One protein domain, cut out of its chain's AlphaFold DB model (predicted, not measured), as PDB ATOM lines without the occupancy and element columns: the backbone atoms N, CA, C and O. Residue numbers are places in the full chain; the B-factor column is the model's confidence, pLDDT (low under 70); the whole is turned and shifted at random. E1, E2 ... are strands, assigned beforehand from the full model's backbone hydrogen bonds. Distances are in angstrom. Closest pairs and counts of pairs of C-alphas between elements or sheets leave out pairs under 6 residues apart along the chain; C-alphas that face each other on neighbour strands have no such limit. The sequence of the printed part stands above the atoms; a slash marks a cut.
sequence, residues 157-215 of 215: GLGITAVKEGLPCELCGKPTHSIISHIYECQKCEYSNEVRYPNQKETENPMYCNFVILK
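AT A GLANCE: This is residues 157 to 215 of the 215 residues of an uncharacterized protein of Filimonas sp (UniProt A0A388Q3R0). A rod with little regular structure: a small, strongly twisted sheet of three strands, E1, E2 and E3, makes one half, and the loop 166 to 178 with the last residues, up to Lys 215, makes the other. The sheet is an antiparallel meander, each strand the neighbour of the one before, in the order E1, E2, E3. The printed part has 59 residues, 19 of them in named elements, all strand, with no named helix. It is loose, with a radius of gyration of the C-alphas of 14.3 A and spans of 51 by 17 by 13 A.

HOW THE PARTS SIT: Edge strand E1, residues 159 to 165, and inner strand E2, residues 179 to 185, form a hairpin at 150 degrees; N 161 and O 183 are 2.9 A apart, within hydrogen-bond range. E2 and edge strand E3, residues 192 to 196, form a hairpin at 161 degrees, with N 193 and O 184 at 2.8 A.

IN THESE COORDINATES: E1 begins at C-alpha 159 (19.159, 35.296, -41.411) and measures 17.3 A, E2 17.2 A. E3 measures 13.1 A and ends at C-alpha 196 (30.018, 42.997, -47.282).

THE WHOLE: The C-alphas farthest apart, of Lys 188 and Lys 215, are 51.6 A apart. The printed part has no cut. The E1 to E2 link is long. Residues 213 to 215 have pLDDT under 70.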
ATOM      1  N   GLY A 157      14.924  29.683 -41.952       95.06
ATOM      2  CA  GLY A 157      15.234  30.775 -41.030       95.06
ATOM      3  C   GLY A 157      16.641  31.348 -41.150       95.06
ATOM      4  O   GLY A 157      17.069  32.047 -40.229       95.06
ATOM      5  N   LEU A 158      17.356  31.082 -42.250       94.69
ATOM      6  CA  LEU A 158      18.663  31.684 -42.502       94.69
ATOM      7  C   LEU A 158      18.520  33.210 -42.487       94.69
ATOM      8  O   LEU A 158      17.754  33.800 -43.248       94.69
ATOM      9  N   GLY A 159      19.270  33.863 -41.612       89.12
ATOM     10  CA  GLY A 159      19.159  35.296 -41.411       89.12
ATOM     11  C   GLY A 159      20.412  35.875 -40.787       89.12
ATOM     12  O   GLY A 159      21.372  35.163 -40.508       89.12
ATOM     13  N   ILE A 160      20.382  37.188 -40.588       90.75
ATOM     14  CA  ILE A 160      21.482  37.925 -39.973       90.75
ATOM     15  C   ILE A 160      21.568  37.524 -38.498       90.75
ATOM     16  O   ILE A 160      20.601  37.721 -37.758       90.75
ATOM     17  N   THR A 161      22.713  36.989 -38.079       91.00
ATOM     18  CA  THR A 161      23.021  36.666 -36.673       91.00
ATOM     19  C   THR A 161      23.937  37.704 -36.040       91.00
ATOM     20  O   THR A 161      23.856  37.948 -34.838       91.00
ATOM     21  N   ALA A 162      24.752  38.379 -36.852       90.94
ATOM     22  CA  ALA A 162      25.607  39.463 -36.405       90.94
ATOM     23  C   ALA A 162      25.780  40.540 -37.478       90.94
ATOM     24  O   ALA A 162      25.675  40.304 -38.683       90.94
ATOM     25  N   VAL A 163      26.081  41.745 -37.011       93.69
ATOM     26  CA  VAL A 163      26.367  42.915 -37.834       93.69
ATOM     27  C   VAL A 163      27.765  43.392 -37.469       93.69
ATOM     28  O   VAL A 163      28.069  43.548 -36.287       93.69
ATOM     29  N   LYS A 164      28.623  43.616 -38.468       94.88
ATOM     30  CA  LYS A 164      29.908  44.289 -38.265       94.88
ATOM     31  C   LYS A 164      29.761  45.750 -38.655       94.88
ATOM     32  O   LYS A 164      29.344  46.069 -39.769       94.88
ATOM     33  N   GLU A 165      30.132  46.630 -37.740       94.69
ATOM     34  CA  GLU A 165      30.275  48.064 -37.988       94.69
ATOM     35  C   GLU A 165      31.699  48.381 -38.457       94.69
ATOM     36  O   GLU A 165      32.619  47.577 -38.277       94.69
ATOM     37  N   GLY A 166      31.890  49.554 -39.058       94.38
ATOM     38  CA  GLY A 166      33.223  50.058 -39.380       94.38
ATOM     39  C   GLY A 166      33.401  50.582 -40.797       94.38
ATOM     40  O   GLY A 166      34.536  50.592 -41.274       94.38
ATOM     41  N   LEU A 167      32.338  51.021 -41.486       95.19
ATOM     42  CA  LEU A 167      32.522  51.693 -42.777       95.19
ATOM     43  C   LEU A 167      33.482  52.890 -42.629       95.19
ATOM     44  O   LEU A 167      33.306  53.687 -41.699       95.19
ATOM     45  N   PRO A 168      34.490  53.030 -43.508       95.56
ATOM     46  CA  PRO A 168      35.459  54.115 -43.430       95.56
ATOM     47  C   PRO A 168      34.806  55.465 -43.738       95.56
ATOM     48  O   PRO A 168      34.105  55.617 -44.735       95.56
ATOM     49  N   CYS A 169      35.069  56.468 -42.905       94.81
ATOM     50  CA  CYS A 169      34.669  57.850 -43.167       94.81
ATOM     51  C   CYS A 169      35.335  58.381 -44.448       94.81
ATOM     52  O   CYS A 169      36.554  58.284 -44.591       94.81
ATOM     53  N   GLU A 170      34.561  59.016 -45.329       95.94
ATOM     54  CA  GLU A 170      35.044  59.583 -46.602       95.94
ATOM     55  C   GLU A 170      36.156  60.626 -46.426       95.94
ATOM     56  O   GLU A 170      36.986  60.803 -47.314       95.94
ATOM     57  N   LEU A 171      36.187  61.319 -45.283       93.56
ATOM     58  CA  LEU A 171      37.128  62.412 -45.035       93.56
ATOM     59  C   LEU A 171      38.415  61.964 -44.334       93.56
ATOM     60  O   LEU A 171      39.494  62.435 -44.679       93.56
ATOM     61  N   CYS A 172      38.319  61.099 -43.320       93.50
ATOM     62  CA  CYS A 172      39.467  60.730 -42.479       93.50
ATOM     63  C   CYS A 172      39.839  59.242 -42.524       93.50
ATOM     64  O   CYS A 172      40.819  58.850 -41.893       93.50
ATOM     65  N   GLY A 173      39.052  58.404 -43.208       92.69
ATOM     66  CA  GLY A 173      39.281  56.962 -43.339       92.69
ATOM     67  C   GLY A 173      39.084  56.143 -42.058       92.69
ATOM     68  O   GLY A 173      39.261  54.929 -42.082       92.69
ATOM     69  N   LYS A 174      38.726  56.770 -40.929       93.06
ATOM     70  CA  LYS A 174      38.483  56.065 -39.660       93.06
ATOM     71  C   LYS A 174      37.139  55.319 -39.679       93.06
ATOM     72  O   LYS A 174      36.215  55.784 -40.349       93.06
ATOM     73  N   PRO A 175      37.011  54.194 -38.947       93.25
ATOM     74  CA  PRO A 175      35.781  53.406 -38.913       93.25
ATOM     75  C   PRO A 175      34.635  54.177 -38.246       93.25
ATOM     76  O   PRO A 175      34.824  54.815 -37.213       93.25
ATOM     77  N   THR A 176      33.445  54.103 -38.829       93.38
ATOM     78  CA  THR A 176      32.197  54.650 -38.268       93.38
ATOM     79  C   THR A 176      31.334  53.540 -37.655       93.38
ATOM     80  O   THR A 176      31.651  52.362 -37.801       93.38
ATOM     81  N   HIS A 177      30.217  53.896 -37.013       91.38
ATOM     82  CA  HIS A 177      29.202  52.920 -36.572       91.38
ATOM     83  C   HIS A 177      28.344  52.372 -37.718       91.38
ATOM     84  O   HIS A 177      27.452  51.554 -37.506       91.38
ATOM     85  N   SER A 178      28.585  52.817 -38.951       92.00
ATOM     86  CA  SER A 178      27.845  52.302 -40.088       92.00
ATOM     87  C   SER A 178      28.291  50.886 -40.438       92.00
ATOM     88  O   SER A 178      29.471  50.529 -40.365       92.00
ATOM     89  N   ILE A 179      27.306  50.087 -40.837       93.88
ATOM     90  CA  ILE A 179      27.436  48.657 -41.104       93.88
ATOM     91  C   ILE A 179      28.343  48.411 -42.309       93.88
ATOM     92  O   ILE A 179      28.016  48.823 -43.422       93.88
ATOM     93  N   ILE A 180      29.435  47.673 -42.105       95.94
ATOM     94  CA  ILE A 180      30.319  47.216 -43.182       95.94
ATOM     95  C   ILE A 180      29.910  45.842 -43.715       95.94
ATOM     96  O   ILE A 180      30.055  45.587 -44.911       95.94
ATOM     97  N   SER A 181      29.379  44.957 -42.868       95.62
ATOM     98  CA  SER A 181      28.924  43.635 -43.302       95.62
ATOM     99  C   SER A 181      27.857  43.029 -42.397       95.62
ATOM    100  O   SER A 181      27.734  43.358 -41.215       95.62
ATOM    101  N   HIS A 182      27.075  42.121 -42.979       96.12
ATOM    102  CA  HIS A 182      26.160  41.235 -42.266       96.12
ATOM    103  C   HIS A 182      26.730  39.818 -42.252       96.12
ATOM    104  O   HIS A 182      27.226  39.345 -43.277       96.12
ATOM    105  N   ILE A 183      26.617  39.133 -41.117       95.50
ATOM    106  CA  ILE A 183      26.944  37.713 -40.985       95.50
ATOM    107  C   ILE A 183      25.637  36.920 -40.978       95.50
ATOM    108  O   ILE A 183      24.743  37.202 -40.179       95.50
ATOM    109  N   TYR A 184      25.536  35.952 -41.884       95.00
ATOM    110  CA  TYR A 184      24.435  35.001 -41.975       95.00
ATOM    111  C   TYR A 184      24.920  33.636 -41.518       95.00
ATOM    112  O   TYR A 184      25.857  33.104 -42.108       95.00
ATOM    113  N   GLU A 185      24.261  33.048 -40.528       94.88
ATOM    114  CA  GLU A 185      24.630  31.737 -39.990       94.88
ATOM    115  C   GLU A 185      23.425  30.805 -39.950       94.88
ATOM    116  O   GLU A 185      22.281  31.228 -39.758       94.88
ATOM    117  N   CYS A 186      23.681  29.516 -40.163       95.44
ATOM    118  CA  CYS A 186      22.669  28.487 -39.996       95.44
ATOM    119  C   CYS A 186      22.549  28.080 -38.523       95.44
ATOM    120  O   CYS A 186      23.546  27.822 -37.861       95.44
ATOM    121  N   GLN A 187      21.319  27.915 -38.039       94.25
ATOM    122  CA  GLN A 187      21.051  27.429 -36.680       94.25
ATOM    123  C   GLN A 187      21.346  25.926 -36.468       94.25
ATOM    124  O   GLN A 187      21.313  25.460 -35.335       94.25
ATOM    125  N   LYS A 188      21.619  25.147 -37.531       94.94
ATOM    126  CA  LYS A 188      21.803  23.677 -37.466       94.94
ATOM    127  C   LYS A 188      23.150  23.153 -37.950       94.94
ATOM    128  O   LYS A 188      23.523  22.042 -37.585       94.94
ATOM    129  N   CYS A 189      23.858  23.883 -38.804       95.19
ATOM    130  CA  CYS A 189      25.162  23.463 -39.315       95.19
ATOM    131  C   CYS A 189      26.156  24.624 -39.278       95.19
ATOM    132  O   CYS A 189      25.787  25.760 -39.008       95.19
ATOM    133  N   GLU A 190      27.409  24.346 -39.621       96.25
ATOM    134  CA  GLU A 190      28.509  25.318 -39.585       96.25
ATOM    135  C   GLU A 190      28.502  26.322 -40.757       96.25
ATOM    136  O   GLU A 190      29.489  27.015 -40.995       96.25
ATOM    137  N   TYR A 191      27.412  26.405 -41.530       96.75
ATOM    138  CA  TYR A 191      27.320  27.381 -42.612       96.75
ATOM    139  C   TYR A 191      27.317  28.805 -42.045       96.75
ATOM    140  O   TYR A 191      26.406  29.181 -41.305       96.75
ATOM    141  N   SER A 192      28.299  29.597 -42.469       95.88
ATOM    142  CA  SER A 192      28.420  31.025 -42.191       95.88
ATOM    143  C   SER A 192      28.809  31.754 -43.475       95.88
ATOM    144  O   SER A 192      29.652  31.281 -44.240       95.88
ATOM    145  N   ASN A 193      28.177  32.895 -43.735       96.06
ATOM    146  CA  ASN A 193      28.464  33.732 -44.891       96.06
ATOM    147  C   ASN A 193      28.475  35.209 -44.499       96.06
ATOM    148  O   ASN A 193      27.499  35.730 -43.958       96.06
ATOM    149  N   GLU A 194      29.568  35.895 -44.821       96.50
ATOM    150  CA  GLU A 194      29.702  37.333 -44.617       96.50
ATOM    151  C   GLU A 194      29.385  38.079 -45.915       96.50
ATOM    152  O   GLU A 194      30.089  37.957 -46.917       96.50
ATOM    153  N   VAL A 195      28.343  38.905 -45.880       94.81
ATOM    154  CA  VAL A 195      27.968  39.782 -46.991       94.81
ATOM    155  C   VAL A 195      28.463  41.186 -46.682       94.81
ATOM    156  O   VAL A 195      27.927  41.866 -45.804       94.81
ATOM    157  N   ARG A 196      29.503  41.627 -47.399       95.75
ATOM    158  CA  ARG A 196      30.018  42.997 -47.282       95.75
ATOM    159  C   ARG A 196      29.151  43.992 -48.039       95.75
ATOM    160  O   ARG A 196      28.564  43.661 -49.064       95.75
ATOM    161  N   TYR A 197      29.129  45.219 -47.532       93.44
ATOM    162  CA  TYR A 197      28.401  46.356 -48.089       93.44
ATOM    163  C   TYR A 197      26.916  46.048 -48.357       93.44
ATOM    164  O   TYR A 197      26.420  46.308 -49.453       93.44
ATOM    165  N   PRO A 198      26.173  45.523 -47.360       91.06
ATOM    166  CA  PRO A 198      24.772  45.132 -47.543       91.06
ATOM    167  C   PRO A 198      23.870  46.313 -47.934       91.06
ATOM    168  O   PRO A 198      22.854  46.126 -48.595       91.06
ATOM    169  N   ASN A 199      24.279  47.535 -47.582       91.06
ATOM    170  CA  ASN A 199      23.594  48.780 -47.928       91.06
ATOM    171  C   ASN A 199      24.137  49.431 -49.216       91.06
ATOM    172  O   ASN A 199      23.879  50.608 -49.446       91.06
ATOM    173  N   GLN A 200      24.915  48.697 -50.027       93.88
ATOM    174  CA  GLN A 200      25.531  49.176 -51.275       93.88
ATOM    175  C   GLN A 200      26.382  50.440 -51.078       93.88
ATOM    176  O   GLN A 200      26.364  51.371 -51.881       93.88
ATOM    177  N   LYS A 201      27.116  50.474 -49.964       91.94
ATOM    178  CA  LYS A 201      27.899  51.625 -49.531       91.94
ATOM    179  C   LYS A 201      29.252  51.168 -49.005       91.94
ATOM    180  O   LYS A 201      29.290  50.300 -48.137       91.94
ATOM    181  N   GLU A 202      30.332  51.758 -49.510       94.75
ATOM    182  CA  GLU A 202      31.708  51.389 -49.138       94.75
ATOM    183  C   GLU A 202      32.384  52.381 -48.186       94.75
ATOM    184  O   GLU A 202      33.347  52.024 -47.511       94.75
ATOM    185  N   THR A 203      31.861  53.600 -48.098       94.25
ATOM    186  CA  THR A 203      32.345  54.687 -47.239       94.25
ATOM    187  C   THR A 203      31.183  55.314 -46.480       94.25
ATOM    188  O   THR A 203      30.033  55.083 -46.821       94.25
ATOM    189  N   GLU A 204      31.437  56.100 -45.439       95.06
ATOM    190  CA  GLU A 204      30.393  56.811 -44.696       95.06
ATOM    191  C   GLU A 204      30.602  58.328 -44.734       95.06
ATOM    192  O   GLU A 204      31.730  58.824 -44.658       95.06
ATOM    193  N   ASN A 205      29.492  59.061 -44.824       93.06
ATOM    194  CA  ASN A 205      29.469  60.509 -44.788       93.06
ATOM    195  C   ASN A 205      30.082  60.996 -43.459       93.06
ATOM    196  O   ASN A 205      29.711  60.494 -42.391       93.06
ATOM    197  N   PRO A 206      30.966  62.011 -43.487       91.50
ATOM    198  CA  PRO A 206      31.608  62.540 -42.285       91.50
ATOM    199  C   PRO A 206      30.651  62.992 -41.169       91.50
ATOM    200  O   PRO A 206      31.068  63.040 -40.017       91.50
ATOM    201  N   MET A 207      29.377  63.280 -41.465       90.38
ATOM    202  CA  MET A 207      28.346  63.601 -40.465       90.38
ATOM    203  C   MET A 207      28.115  62.474 -39.442       90.38
ATOM    204  O   MET A 207      27.705  62.753 -38.318       90.38
ATOM    205  N   TYR A 208      28.404  61.221 -39.803       88.00
ATOM    206  CA  TYR A 208      28.283  60.051 -38.924       88.00
ATOM    207  C   TYR A 208      29.641  59.580 -38.375       88.00
ATOM    208  O   TYR A 208      29.762  58.485 -37.821       88.00
ATOM    209  N   CYS A 209      30.692  60.388 -38.544       88.06
ATOM    210  CA  CYS A 209      32.018  60.105 -38.018       88.06
ATOM    211  C   CYS A 209      32.141  60.597 -36.572       88.06
ATOM    212  O   CYS A 209      32.086  61.793 -36.303       88.06
ATOM    213  N   ASN A 210      32.414  59.676 -35.645       84.69
ATOM    214  CA  ASN A 210      32.614  59.999 -34.226       84.69
ATOM    215  C   ASN A 210      33.999  60.581 -33.903       84.69
ATOM    216  O   ASN A 210      34.286  60.920 -32.755       84.69
ATOM    217  N   PHE A 211      34.882  60.686 -34.896       81.38
ATOM    218  CA  PHE A 211      36.218  61.236 -34.710       81.38
ATOM    219  C   PHE A 211      36.243  62.723 -35.044       81.38
ATOM    220  O   PHE A 211      36.008  63.119 -36.185       81.38
ATOM    221  N   VAL A 212      36.606  63.535 -34.051       70.81
ATOM    222  CA  VAL A 212      36.913  64.951 -34.250       70.81
ATOM    223  C   VAL A 212      38.244  65.055 -34.992       70.81
ATOM    224  O   VAL A 212      39.281  64.614 -34.495       70.81
ATOM    225  N   ILE A 213      38.220  65.637 -36.188       62.34
ATOM    226  CA  ILE A 213      39.440  66.004 -36.905       62.34
ATOM    227  C   ILE A 213      39.936  67.308 -36.279       62.34
ATOM    228  O   ILE A 213      39.446  68.387 -36.611       62.34
ATOM    229  N   LEU A 214      40.872  67.208 -35.336       56.94
ATOM    230  CA  LEU A 214      41.645  68.368 -34.903       56.94
ATOM    231  C   LEU A 214      42.517  68.789 -36.093       56.94
ATOM    232  O   LEU A 214      43.342  68.001 -36.556       56.94
ATOM    233  N   LYS A 215      42.251  69.981 -36.632       50.91
ATOM    234  CA  LYS A 215      43.128  70.642 -37.604       50.91
ATOM    235  C   LYS A 215      44.326  71.256 -36.899       50.91
ATOM    236  O   LYS A 215      44.122  71.785 -35.783       50.91
TER     237      LYS A 215